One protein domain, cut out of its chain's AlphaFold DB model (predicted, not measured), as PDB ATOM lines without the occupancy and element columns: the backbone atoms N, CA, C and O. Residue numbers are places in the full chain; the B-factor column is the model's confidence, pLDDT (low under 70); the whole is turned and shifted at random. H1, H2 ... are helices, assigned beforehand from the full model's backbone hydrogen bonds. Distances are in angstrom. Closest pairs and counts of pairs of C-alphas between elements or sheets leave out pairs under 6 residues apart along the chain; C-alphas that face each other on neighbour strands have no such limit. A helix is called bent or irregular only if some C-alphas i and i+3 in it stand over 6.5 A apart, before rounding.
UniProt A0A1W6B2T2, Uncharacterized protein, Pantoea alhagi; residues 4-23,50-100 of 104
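AT A GLANCE: This is residues 4 to 23 and 50 to 100 of the 104 residues of an uncharacterized protein of Pantoea alhagi (UniProt A0A1W6B2T2). Three helices stand side by side in a row, H2 in the middle with H1 on one side and H3 on the other, and H2 runs against the other two at tilts of 41 and 33 degrees. The long link of residues 69 to 87, with no named element, loops out to one side of this row before H3 begins. The printed part has 71 residues, with three named helices in the order H1, H2, H3 and no named strand; its class is all helix. It is compact, with a radius of gyration of the C-alphas of 12.1 A, and its outline is elongated, spanning 39 by 26 by 19 A.

IN THESE COORDINATES: Find C-alpha 4 at (30.445, -18.244, 8.958), where H1 begins; from there the helix takes residues 4 to 21 and covers 25.4 A from first to last C-alpha. Past the cut, look for C-alpha 52 at (38.957, -5.320, 24.639): here H2 begins, residues 52 to 68, 24.1 A long. Read on through residues 69 to 87 to His 88, where H3 begins; it takes residues 88 to 99, is 16.5 A long, and ends with C-alpha 99 at (48.775, -12.191, 18.700). None of the three helices is bent or irregular.

HOW THE PARTS SIT: Begin with H1 and look across to H2: they touch, and their closest C-alphas, those of His 12 and Ala 56, are 4.7 A apart. Their lines stand at a steep tilt of 41 degrees, and they run opposite ways. Next compare H2 with H3: they touch, and their closest C-alphas, those of Tyr 62 and Tyr 95, are 6.5 A apart. These two form a helical hairpin, running opposite ways at a shallow tilt of 33 degrees, only just short of steep. Their centres are 11.1 A apart, while those of H1 and H2 are 9.2 A apart. H1 and H3 are apart. Check the backbone of H1, H2 and H3, and you will find every O i to N i+4 pair within hydrogen-bond range.

THE WHOLE: The two C-alphas farthest apart are those of Gly 23 and Asn 85, at 39.4 A. Between residues 23 and 50 you meet a cut: residues 24 to 49 are not printed, and C-alphas 23 and 50 are 16.6 A apart across it. The link from H1 to H2 runs across this cut, and the link from H2 to H3, 19 residues, is long. In the B-factor column the mean pLDDT of the printed part is 89.7; look at residues 83 to 86 for the four values under 70, where the model's confidence is low.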
ATOM      1  N   ILE A   4      29.102 -18.763   8.681       93.81
ATOM      2  CA  ILE A   4      30.445 -18.244   8.958       93.81
ATOM      3  C   ILE A   4      30.376 -16.942   9.753       93.81
ATOM      4  O   ILE A   4      31.151 -16.790  10.690       93.81
ATOM      5  N   ASP A   5      29.405 -16.070   9.473       90.75
ATOM      6  CA  ASP A   5      29.180 -14.842  10.250       90.75
ATOM      7  C   ASP A   5      28.876 -15.188  11.712       90.75
ATOM      8  O   ASP A   5      29.394 -14.559  12.628       90.75
ATOM      9  N   LEU A   6      28.062 -16.228  11.937       91.38
ATOM     10  CA  LEU A   6      27.728 -16.699  13.281       91.38
ATOM     11  C   LEU A   6      28.939 -17.298  14.002       91.38
ATOM     12  O   LEU A   6      29.096 -17.074  15.197       91.38
ATOM     13  N   LYS A   7      29.807 -18.035  13.298       94.31
ATOM     14  CA  LYS A   7      31.055 -18.561  13.874       94.31
ATOM     15  C   LYS A   7      32.054 -17.450  14.195       94.31
ATOM     16  O   LYS A   7      32.691 -17.503  15.241       94.31
ATOM     17  N   HIS A   8      32.174 -16.450  13.323       93.25
ATOM     18  CA  HIS A   8      33.009 -15.271  13.552       93.25
ATOM     19  C   HIS A   8      32.540 -14.505  14.792       93.25
ATOM     20  O   HIS A   8      33.333 -14.296  15.710       93.25
ATOM     21  N   LEU A   9      31.235 -14.222  14.882       91.50
ATOM     22  CA  LEU A   9      30.626 -13.619  16.067       91.50
ATOM     23  C   LEU A   9      30.846 -14.485  17.313       91.50
ATOM     24  O   LEU A   9      31.245 -13.978  18.351       91.50
ATOM     25  N   PHE A  10      30.640 -15.797  17.214       92.44
ATOM     26  CA  PHE A  10      30.859 -16.710  18.333       92.44
ATOM     27  C   PHE A  10      32.293 -16.624  18.872       92.44
ATOM     28  O   PHE A  10      32.485 -16.556  20.081       92.44
ATOM     29  N   ILE A  11      33.301 -16.581  17.999       93.81
ATOM     30  CA  ILE A  11      34.706 -16.464  18.415       93.81
ATOM     31  C   ILE A  11      34.985 -15.105  19.062       93.81
ATOM     32  O   ILE A  11      35.684 -15.058  20.076       93.81
ATOM     33  N   HIS A  12      34.411 -14.023  18.528       93.00
ATOM     34  CA  HIS A  12      34.474 -12.692  19.143       93.00
ATOM     35  C   HIS A  12      33.940 -12.727  20.582       93.00
ATOM     36  O   HIS A  12      34.640 -12.351  21.522       93.00
ATOM     37  N   GLU A  13      32.744 -13.281  20.781       91.31
ATOM     38  CA  GLU A  13      32.133 -13.392  22.111       91.31
ATOM     39  C   GLU A  13      32.918 -14.332  23.043       91.31
ATOM     40  O   GLU A  13      33.067 -14.063  24.237       91.31
ATOM     41  N   MET A  14      33.499 -15.414  22.520       92.75
ATOM     42  CA  MET A  14      34.353 -16.302  23.313       92.75
ATOM     43  C   MET A  14      35.648 -15.622  23.767       92.75
ATOM     44  O   MET A  14      36.141 -15.924  24.857       92.75
ATOM     45  N   MET A  15      36.173 -14.659  23.005       93.44
ATOM     46  CA  MET A  15      37.295 -13.843  23.464       93.44
ATOM     47  C   MET A  15      36.898 -12.965  24.659       93.44
ATOM     48  O   MET A  15      37.664 -12.845  25.615       93.44
ATOM     49  N   HIS A  16      35.678 -12.425  24.683       91.62
ATOM     50  CA  HIS A  16      35.158 -11.717  25.858       91.62
ATOM     51  C   HIS A  16      34.996 -12.626  27.078       91.62
ATOM     52  O   HIS A  16      35.346 -12.232  28.196       91.62
ATOM     53  N   VAL A  17      34.538 -13.867  26.885       91.56
ATOM     54  CA  VAL A  17      34.506 -14.879  27.955       91.56
ATOM     55  C   VAL A  17      35.915 -15.136  28.494       91.56
ATOM     56  O   VAL A  17      36.112 -15.120  29.710       91.56
ATOM     57  N   TRP A  18      36.907 -15.304  27.616       93.19
ATOM     58  CA  TRP A  18      38.305 -15.480  28.015       93.19
ATOM     59  C   TRP A  18      38.838 -14.270  28.796       93.19
ATOM     60  O   TRP A  18      39.396 -14.431  29.881       93.19
ATOM     61  N   GLN A  19      38.605 -13.048  28.308       92.25
ATOM     62  CA  GLN A  19      38.993 -11.811  28.996       92.25
ATOM     63  C   GLN A  19      38.386 -11.761  30.407       92.25
ATOM     64  O   GLN A  19      39.085 -11.486  31.387       92.25
ATOM     65  N   LYS A  20      37.098 -12.106  30.536       91.25
ATOM     66  CA  LYS A  20      36.399 -12.169  31.824       91.25
ATOM     67  C   LYS A  20      37.010 -13.212  32.762       91.25
ATOM     68  O   LYS A  20      37.221 -12.908  33.935       91.25
ATOM     69  N   GLN A  21      37.335 -14.407  32.263       92.50
ATOM     70  CA  GLN A  21      38.005 -15.463  33.038       92.50
ATOM     71  C   GLN A  21      39.401 -15.044  33.518       92.50
ATOM     72  O   GLN A  21      39.837 -15.467  34.585       92.50
ATOM     73  N   LYS A  22      40.088 -14.172  32.773       91.62
ATOM     74  CA  LYS A  22      41.379 -13.582  33.165       91.62
ATOM     75  C   LYS A  22      41.249 -12.377  34.103       91.62
ATOM     76  O   LYS A  22      42.252 -11.732  34.395       91.62
ATOM     77  N   GLY A  23      40.044 -12.086  34.596       89.81
ATOM     78  CA  GLY A  23      39.784 -11.010  35.553       89.81
ATOM     79  C   GLY A  23      39.668  -9.622  34.923       89.81
ATOM     80  O   GLY A  23      39.644  -8.629  35.645       89.81
ATOM     81  N   TYR A  50      45.581  -3.166  22.426       92.56
ATOM     82  CA  TYR A  50      44.277  -2.890  21.817       92.56
ATOM     83  C   TYR A  50      43.161  -2.848  22.863       92.56
ATOM     84  O   TYR A  50      43.274  -3.449  23.933       92.56
ATOM     85  N   SER A  51      42.058  -2.156  22.556       91.06
ATOM     86  CA  SER A  51      40.866  -2.204  23.415       91.06
ATOM     87  C   SER A  51      40.292  -3.624  23.466       91.06
ATOM     88  O   SER A  51      40.530  -4.419  22.562       91.06
ATOM     89  N   MET A  52      39.511  -3.962  24.495       89.81
ATOM     90  CA  MET A  52      38.957  -5.320  24.639       89.81
ATOM     91  C   MET A  52      38.146  -5.777  23.416       89.81
ATOM     92  O   MET A  52      38.268  -6.926  23.002       89.81
ATOM     93  N   GLU A  53      37.388  -4.864  22.810       89.50
ATOM     94  CA  GLU A  53      36.615  -5.102  21.583       89.50
ATOM     95  C   GLU A  53      37.517  -5.319  20.367       89.50
ATOM     96  O   GLU A  53      37.296  -6.229  19.574       89.50
ATOM     97  N   GLN A  54      38.587  -4.527  20.240       92.38
ATOM     98  CA  GLN A  54      39.578  -4.712  19.181       92.38
ATOM     99  C   GLN A  54      40.331  -6.038  19.346       92.38
ATOM    100  O   GLN A  54      40.604  -6.705  18.357       92.38
ATOM    101  N   GLN A  55      40.641  -6.450  20.577       93.69
ATOM    102  CA  GLN A  55      41.256  -7.753  20.841       93.69
ATOM    103  C   GLN A  55      40.355  -8.901  20.374       93.69
ATOM    104  O   GLN A  55      40.832  -9.809  19.698       93.69
ATOM    105  N   ALA A  56      39.060  -8.842  20.700       92.31
ATOM    106  CA  ALA A  56      38.070  -9.816  20.250       92.31
ATOM    107  C   ALA A  56      37.933  -9.839  18.720       92.31
ATOM    108  O   ALA A  56      38.027 -10.912  18.118       92.31
ATOM    109  N   ALA A  57      37.858  -8.664  18.089       92.88
ATOM    110  CA  ALA A  57      37.793  -8.543  16.637       92.88
ATOM    111  C   ALA A  57      39.047  -9.107  15.946       92.88
ATOM    112  O   ALA A  57      38.924  -9.853  14.981       92.88
ATOM    113  N   ILE A  58      40.249  -8.818  16.461       94.81
ATOM    114  CA  ILE A  58      41.520  -9.331  15.918       94.81
ATOM    115  C   ILE A  58      41.569 -10.863  15.972       94.81
ATOM    116  O   ILE A  58      42.001 -11.496  15.009       94.81
ATOM    117  N   VAL A  59      41.127 -11.472  17.077       95.44
ATOM    118  CA  VAL A  59      41.107 -12.937  17.232       95.44
ATOM    119  C   VAL A  59      40.092 -13.576  16.275       95.44
ATOM    120  O   VAL A  59      40.426 -14.542  15.584       95.44
ATOM    121  N   ALA A  60      38.883 -13.019  16.178       94.50
ATOM    122  CA  ALA A  60      37.850 -13.505  15.263       94.50
ATOM    123  C   ALA A  60      38.260 -13.353  13.785       94.50
ATOM    124  O   ALA A  60      38.114 -14.288  12.991       94.50
ATOM    125  N   ASP A  61      38.838 -12.206  13.425       94.25
ATOM    126  CA  ASP A  61      39.341 -11.924  12.081       94.25
ATOM    127  C   ASP A  61      40.526 -12.834  11.726       94.25
ATOM    128  O   ASP A  61      40.601 -13.322  10.599       94.25
ATOM    129  N   TYR A  62      41.411 -13.161  12.673       95.19
ATOM    130  CA  TYR A  62      42.490 -14.124  12.434       95.19
ATOM    131  C   TYR A  62      41.967 -15.532  12.121       95.19
ATOM    132  O   TYR A  62      42.438 -16.173  11.174       95.19
ATOM    133  N   TRP A  63      40.979 -16.021  12.877       95.62
ATOM    134  CA  TRP A  63      40.335 -17.305  12.582       95.62
ATOM    135  C   TRP A  63      39.692 -17.307  11.191       95.62
ATOM    136  O   TRP A  63      39.872 -18.248  10.414       95.62
ATOM    137  N   LEU A  64      38.971 -16.237  10.850       94.62
ATOM    138  CA  LEU A  64      38.321 -16.100   9.552       94.62
ATOM    139  C   LEU A  64      39.351 -16.069   8.421       94.62
ATOM    140  O   LEU A  64      39.190 -16.779   7.426       94.62
ATOM    141  N   LEU A  65      40.433 -15.306   8.599       93.50
ATOM    142  CA  LEU A  65      41.532 -15.206   7.648       93.50
ATOM    143  C   LEU A  65      42.153 -16.575   7.382       93.50
ATOM    144  O   LEU A  65      42.274 -16.969   6.229       93.50
ATOM    145  N   THR A  66      42.512 -17.302   8.436       93.38
ATOM    146  CA  THR A  66      43.196 -18.599   8.327       93.38
ATOM    147  C   THR A  66      42.296 -19.732   7.839       93.38
ATOM    148  O   THR A  66      42.794 -20.665   7.215       93.38
ATOM    149  N   SER A  67      40.984 -19.651   8.078       93.06
ATOM    150  CA  SER A  67      40.040 -20.717   7.720       93.06
ATOM    151  C   SER A  67      39.373 -20.518   6.357       93.06
ATOM    152  O   SER A  67      39.145 -21.485   5.636       93.06
ATOM    153  N   HIS A  68      39.022 -19.277   6.002       91.75
ATOM    154  CA  HIS A  68      38.215 -18.966   4.811       91.75
ATOM    155  C   HIS A  68      38.771 -17.801   3.975       91.75
ATOM    156  O   HIS A  68      38.323 -17.585   2.845       91.75
ATOM    157  N   GLY A  69      39.729 -17.035   4.508       90.94
ATOM    158  CA  GLY A  69      40.176 -15.768   3.937       90.94
ATOM    159  C   GLY A  69      39.122 -14.658   4.040       90.94
ATOM    160  O   GLY A  69      37.996 -14.869   4.479       90.94
ATOM    161  N   PHE A  70      39.471 -13.445   3.602       89.81
ATOM    162  CA  PHE A  70      38.578 -12.276   3.693       89.81
ATOM    163  C   PHE A  70      37.763 -11.977   2.432       89.81
ATOM    164  O   PHE A  70      36.808 -11.208   2.504       89.81
ATOM    165  N   LYS A  71      38.087 -12.601   1.290       86.94
ATOM    166  CA  LYS A  71      37.539 -12.242  -0.035       86.94
ATOM    167  C   LYS A  71      36.007 -12.148  -0.081       86.94
ATOM    168  O   LYS A  71      35.474 -11.275  -0.756       86.94
ATOM    169  N   ASN A  72      35.316 -13.030   0.642       88.12
ATOM    170  CA  ASN A  72      33.852 -13.097   0.669       88.12
ATOM    171  C   ASN A  72      33.238 -12.540   1.966       88.12
ATOM    172  O   ASN A  72      32.030 -12.644   2.149       88.12
ATOM    173  N   TYR A  73      34.047 -11.967   2.862       89.12
ATOM    174  CA  TYR A  73      33.648 -11.610   4.231       89.12
ATOM    175  C   TYR A  73      34.088 -10.200   4.647       89.12
ATOM    176  O   TYR A  73      34.075  -9.866   5.827       89.12
ATOM    177  N   TYR A  74      34.441  -9.329   3.698       86.56
ATOM    178  CA  TYR A  74      34.881  -7.957   3.994       86.56
ATOM    179  C   TYR A  74      33.882  -7.134   4.824       86.56
ATOM    180  O   TYR A  74      34.289  -6.212   5.515       86.56
ATOM    181  N   TYR A  75      32.588  -7.459   4.773       85.62
ATOM    182  CA  TYR A  75      31.540  -6.740   5.503       85.62
ATOM    183  C   TYR A  75      31.528  -7.015   7.017       85.62
ATOM    184  O   TYR A  75      30.985  -6.202   7.765       85.62
ATOM    185  N   ILE A  76      32.113  -8.131   7.474       87.44
ATOM    186  CA  ILE A  76      32.243  -8.453   8.909       87.44
ATOM    187  C   ILE A  76      33.632  -8.136   9.474       87.44
ATOM    188  O   ILE A  76      33.755  -7.929  10.678       87.44
ATOM    189  N   VAL A  77      34.652  -8.045   8.619       87.94
ATOM    190  CA  VAL A  77      36.029  -7.733   9.025       87.94
ATOM    191  C   VAL A  77      36.158  -6.246   9.357       87.94
ATOM    192  O   VAL A  77      35.723  -5.388   8.588       87.94
ATOM    193  N   LYS A  78      36.787  -5.924  10.493       85.19
ATOM    194  CA  LYS A  78      36.959  -4.534  10.974       85.19
ATOM    195  C   LYS A  78      38.374  -3.983  10.756       85.19
ATOM    196  O   LYS A  78      38.692  -2.867  11.167       85.19
ATOM    197  N   TYR A  79      39.240  -4.745  10.098       88.88
ATOM    198  CA  TYR A  79      40.602  -4.328   9.787       88.88
ATOM    199  C   TYR A  79      40.639  -3.172   8.768       88.88
ATOM    200  O   TYR A  79      40.251  -3.334   7.611       88.88
ATOM    201  N   LYS A  80      41.166  -2.010   9.175       85.62
ATOM    202  CA  LYS A  80      41.255  -0.797   8.334       85.62
ATOM    203  C   LYS A  80      42.225  -0.931   7.160       85.62
ATOM    204  O   LYS A  80      42.071  -0.227   6.169       85.62
ATOM    205  N   GLY A  81      43.221  -1.813   7.270       80.56
ATOM    206  CA  GLY A  81      44.239  -2.035   6.237       80.56
ATOM    207  C   GLY A  81      43.792  -2.948   5.095       80.56
ATOM    208  O   GLY A  81      44.617  -3.336   4.277       80.56
ATOM    209  N   LEU A  82      42.504  -3.299   5.033       75.06
ATOM    210  CA  LEU A  82      41.932  -4.140   3.990       75.06
ATOM    211  C   LEU A  82      42.115  -3.515   2.598       75.06
ATOM    212  O   LEU A  82      41.282  -2.755   2.101       75.06
ATOM    213  N   HIS A  83      43.205  -3.880   1.931       69.69
ATOM    214  CA  HIS A  83      43.448  -3.540   0.538       69.69
ATOM    215  C   HIS A  83      43.086  -4.728  -0.354       69.69
ATOM    216  O   HIS A  83      43.398  -5.880  -0.053       69.69
ATOM    217  N   ARG A  84      42.465  -4.450  -1.508       60.28
ATOM    218  CA  ARG A  84      41.984  -5.462  -2.472       60.28
ATOM    219  C   ARG A  84      43.076  -6.438  -2.961       60.28
ATOM    220  O   ARG A  84      42.735  -7.491  -3.487       60.28
ATOM    221  N   ASN A  85      44.352  -6.102  -2.747       63.03
ATOM    222  CA  ASN A  85      45.532  -6.848  -3.194       63.03
ATOM    223  C   ASN A  85      46.483  -7.252  -2.047       63.03
ATOM    224  O   ASN A  85      47.659  -7.510  -2.300       63.03
ATOM    225  N   GLU A  86      46.030  -7.270  -0.791       69.06
ATOM    226  CA  GLU A  86      46.896  -7.696   0.311       69.06
ATOM    227  C   GLU A  86      47.332  -9.159   0.155       69.06
ATOM    228  O   GLU A  86      46.523 -10.059  -0.089       69.06
ATOM    229  N   ASN A  87      48.636  -9.404   0.304       83.94
ATOM    230  CA  ASN A  87      49.171 -10.755   0.272       83.94
ATOM    231  C   ASN A  87      48.690 -11.519   1.512       83.94
ATOM    232  O   ASN A  87      49.013 -11.156   2.643       83.94
ATOM    233  N   HIS A  88      47.954 -12.605   1.281       84.62
ATOM    234  CA  HIS A  88      47.362 -13.434   2.328       84.62
ATOM    235  C   HIS A  88      48.381 -13.907   3.380       84.62
ATOM    236  O   HIS A  88      48.108 -13.850   4.577       84.62
ATOM    237  N   ASN A  89      49.584 -14.303   2.954       88.88
ATOM    238  CA  ASN A  89      50.633 -14.777   3.857       88.88
ATOM    239  C   ASN A  89      51.208 -13.639   4.704       88.88
ATOM    240  O   ASN A  89      51.392 -13.805   5.909       88.88
ATOM    241  N   THR A  90      51.452 -12.473   4.099       89.88
ATOM    242  CA  THR A  90      51.915 -11.282   4.829       89.88
ATOM    243  C   THR A  90      50.897 -10.859   5.880       89.88
ATOM    244  O   THR A  90      51.267 -10.561   7.013       89.88
ATOM    245  N   LEU A  91      49.610 -10.894   5.534       91.00
ATOM    246  CA  LEU A  91      48.547 -10.548   6.464       91.00
ATOM    247  C   LEU A  91      48.512 -11.521   7.649       91.00
ATOM    248  O   LEU A  91      48.535 -11.076   8.793       91.00
ATOM    249  N   ILE A  92      48.579 -12.835   7.408       92.38
ATOM    250  CA  ILE A  92      48.680 -13.839   8.482       92.38
ATOM    251  C   ILE A  92      49.877 -13.555   9.401       92.38
ATOM    252  O   ILE A  92      49.743 -13.646  10.622       92.38
ATOM    253  N   LEU A  93      51.040 -13.197   8.847       92.94
ATOM    254  CA  LEU A  93      52.225 -12.854   9.642       92.94
ATOM    255  C   LEU A  93      52.005 -11.604  10.505       92.94
ATOM    256  O   LEU A  93      52.413 -11.595  11.666       92.94
ATOM    257  N   ASN A  94      51.319 -10.586   9.983       92.62
ATOM    258  CA  ASN A  94      50.977  -9.381  10.741       92.62
ATOM    259  C   ASN A  94      50.060  -9.702  11.929       92.62
ATOM    260  O   ASN A  94      50.335  -9.267  13.047       92.62
ATOM    261  N   TYR A  95      49.024 -10.521  11.720       94.50
ATOM    262  CA  TYR A  95      48.171 -10.988  12.818       94.50
ATOM    263  C   TYR A  95      48.966 -11.812  13.834       94.50
ATOM    264  O   TYR A  95      48.883 -11.539  15.029       94.50
ATOM    265  N   LYS A  96      49.786 -12.772  13.384       94.25
ATOM    266  CA  LYS A  96      50.637 -13.583  14.274       94.25
ATOM    267  C   LYS A  96      51.573 -12.725  15.121       94.25
ATOM    268  O   LYS A  96      51.761 -13.025  16.295       94.25
ATOM    269  N   LYS A  97      52.129 -11.649  14.560       94.50
ATOM    270  CA  LYS A  97      52.979 -10.706  15.296       94.50
ATOM    271  C   LYS A  97      52.220 -10.036  16.443       94.50
ATOM    272  O   LYS A  97      52.749  -9.975  17.547       94.50
ATOM    273  N   VAL A  98      50.994  -9.568  16.192       94.75
ATOM    274  CA  VAL A  98      50.145  -8.926  17.213       94.75
ATOM    275  C   VAL A  98      49.667  -9.927  18.264       94.75
ATOM    276  O   VAL A  98      49.700  -9.630  19.460       94.75
ATOM    277  N   LEU A  99      49.236 -11.112  17.826       95.00
ATOM    278  CA  LEU A  99      48.775 -12.191  18.700       95.00
ATOM    279  C   LEU A  99      49.907 -12.703  19.596       95.00
ATOM    280  O   LEU A  99      49.680 -12.985  20.770       95.00
ATOM    281  N   GLY A 100      51.136 -12.764  19.079       92.06
ATOM    282  CA  GLY A 100      52.319 -13.151  19.839       92.06
ATOM    283  C   GLY A 100      52.134 -14.512  20.514       92.06
ATOM    284  O   GLY A 100      51.954 -15.522  19.842       92.06
TER     285      GLY A 100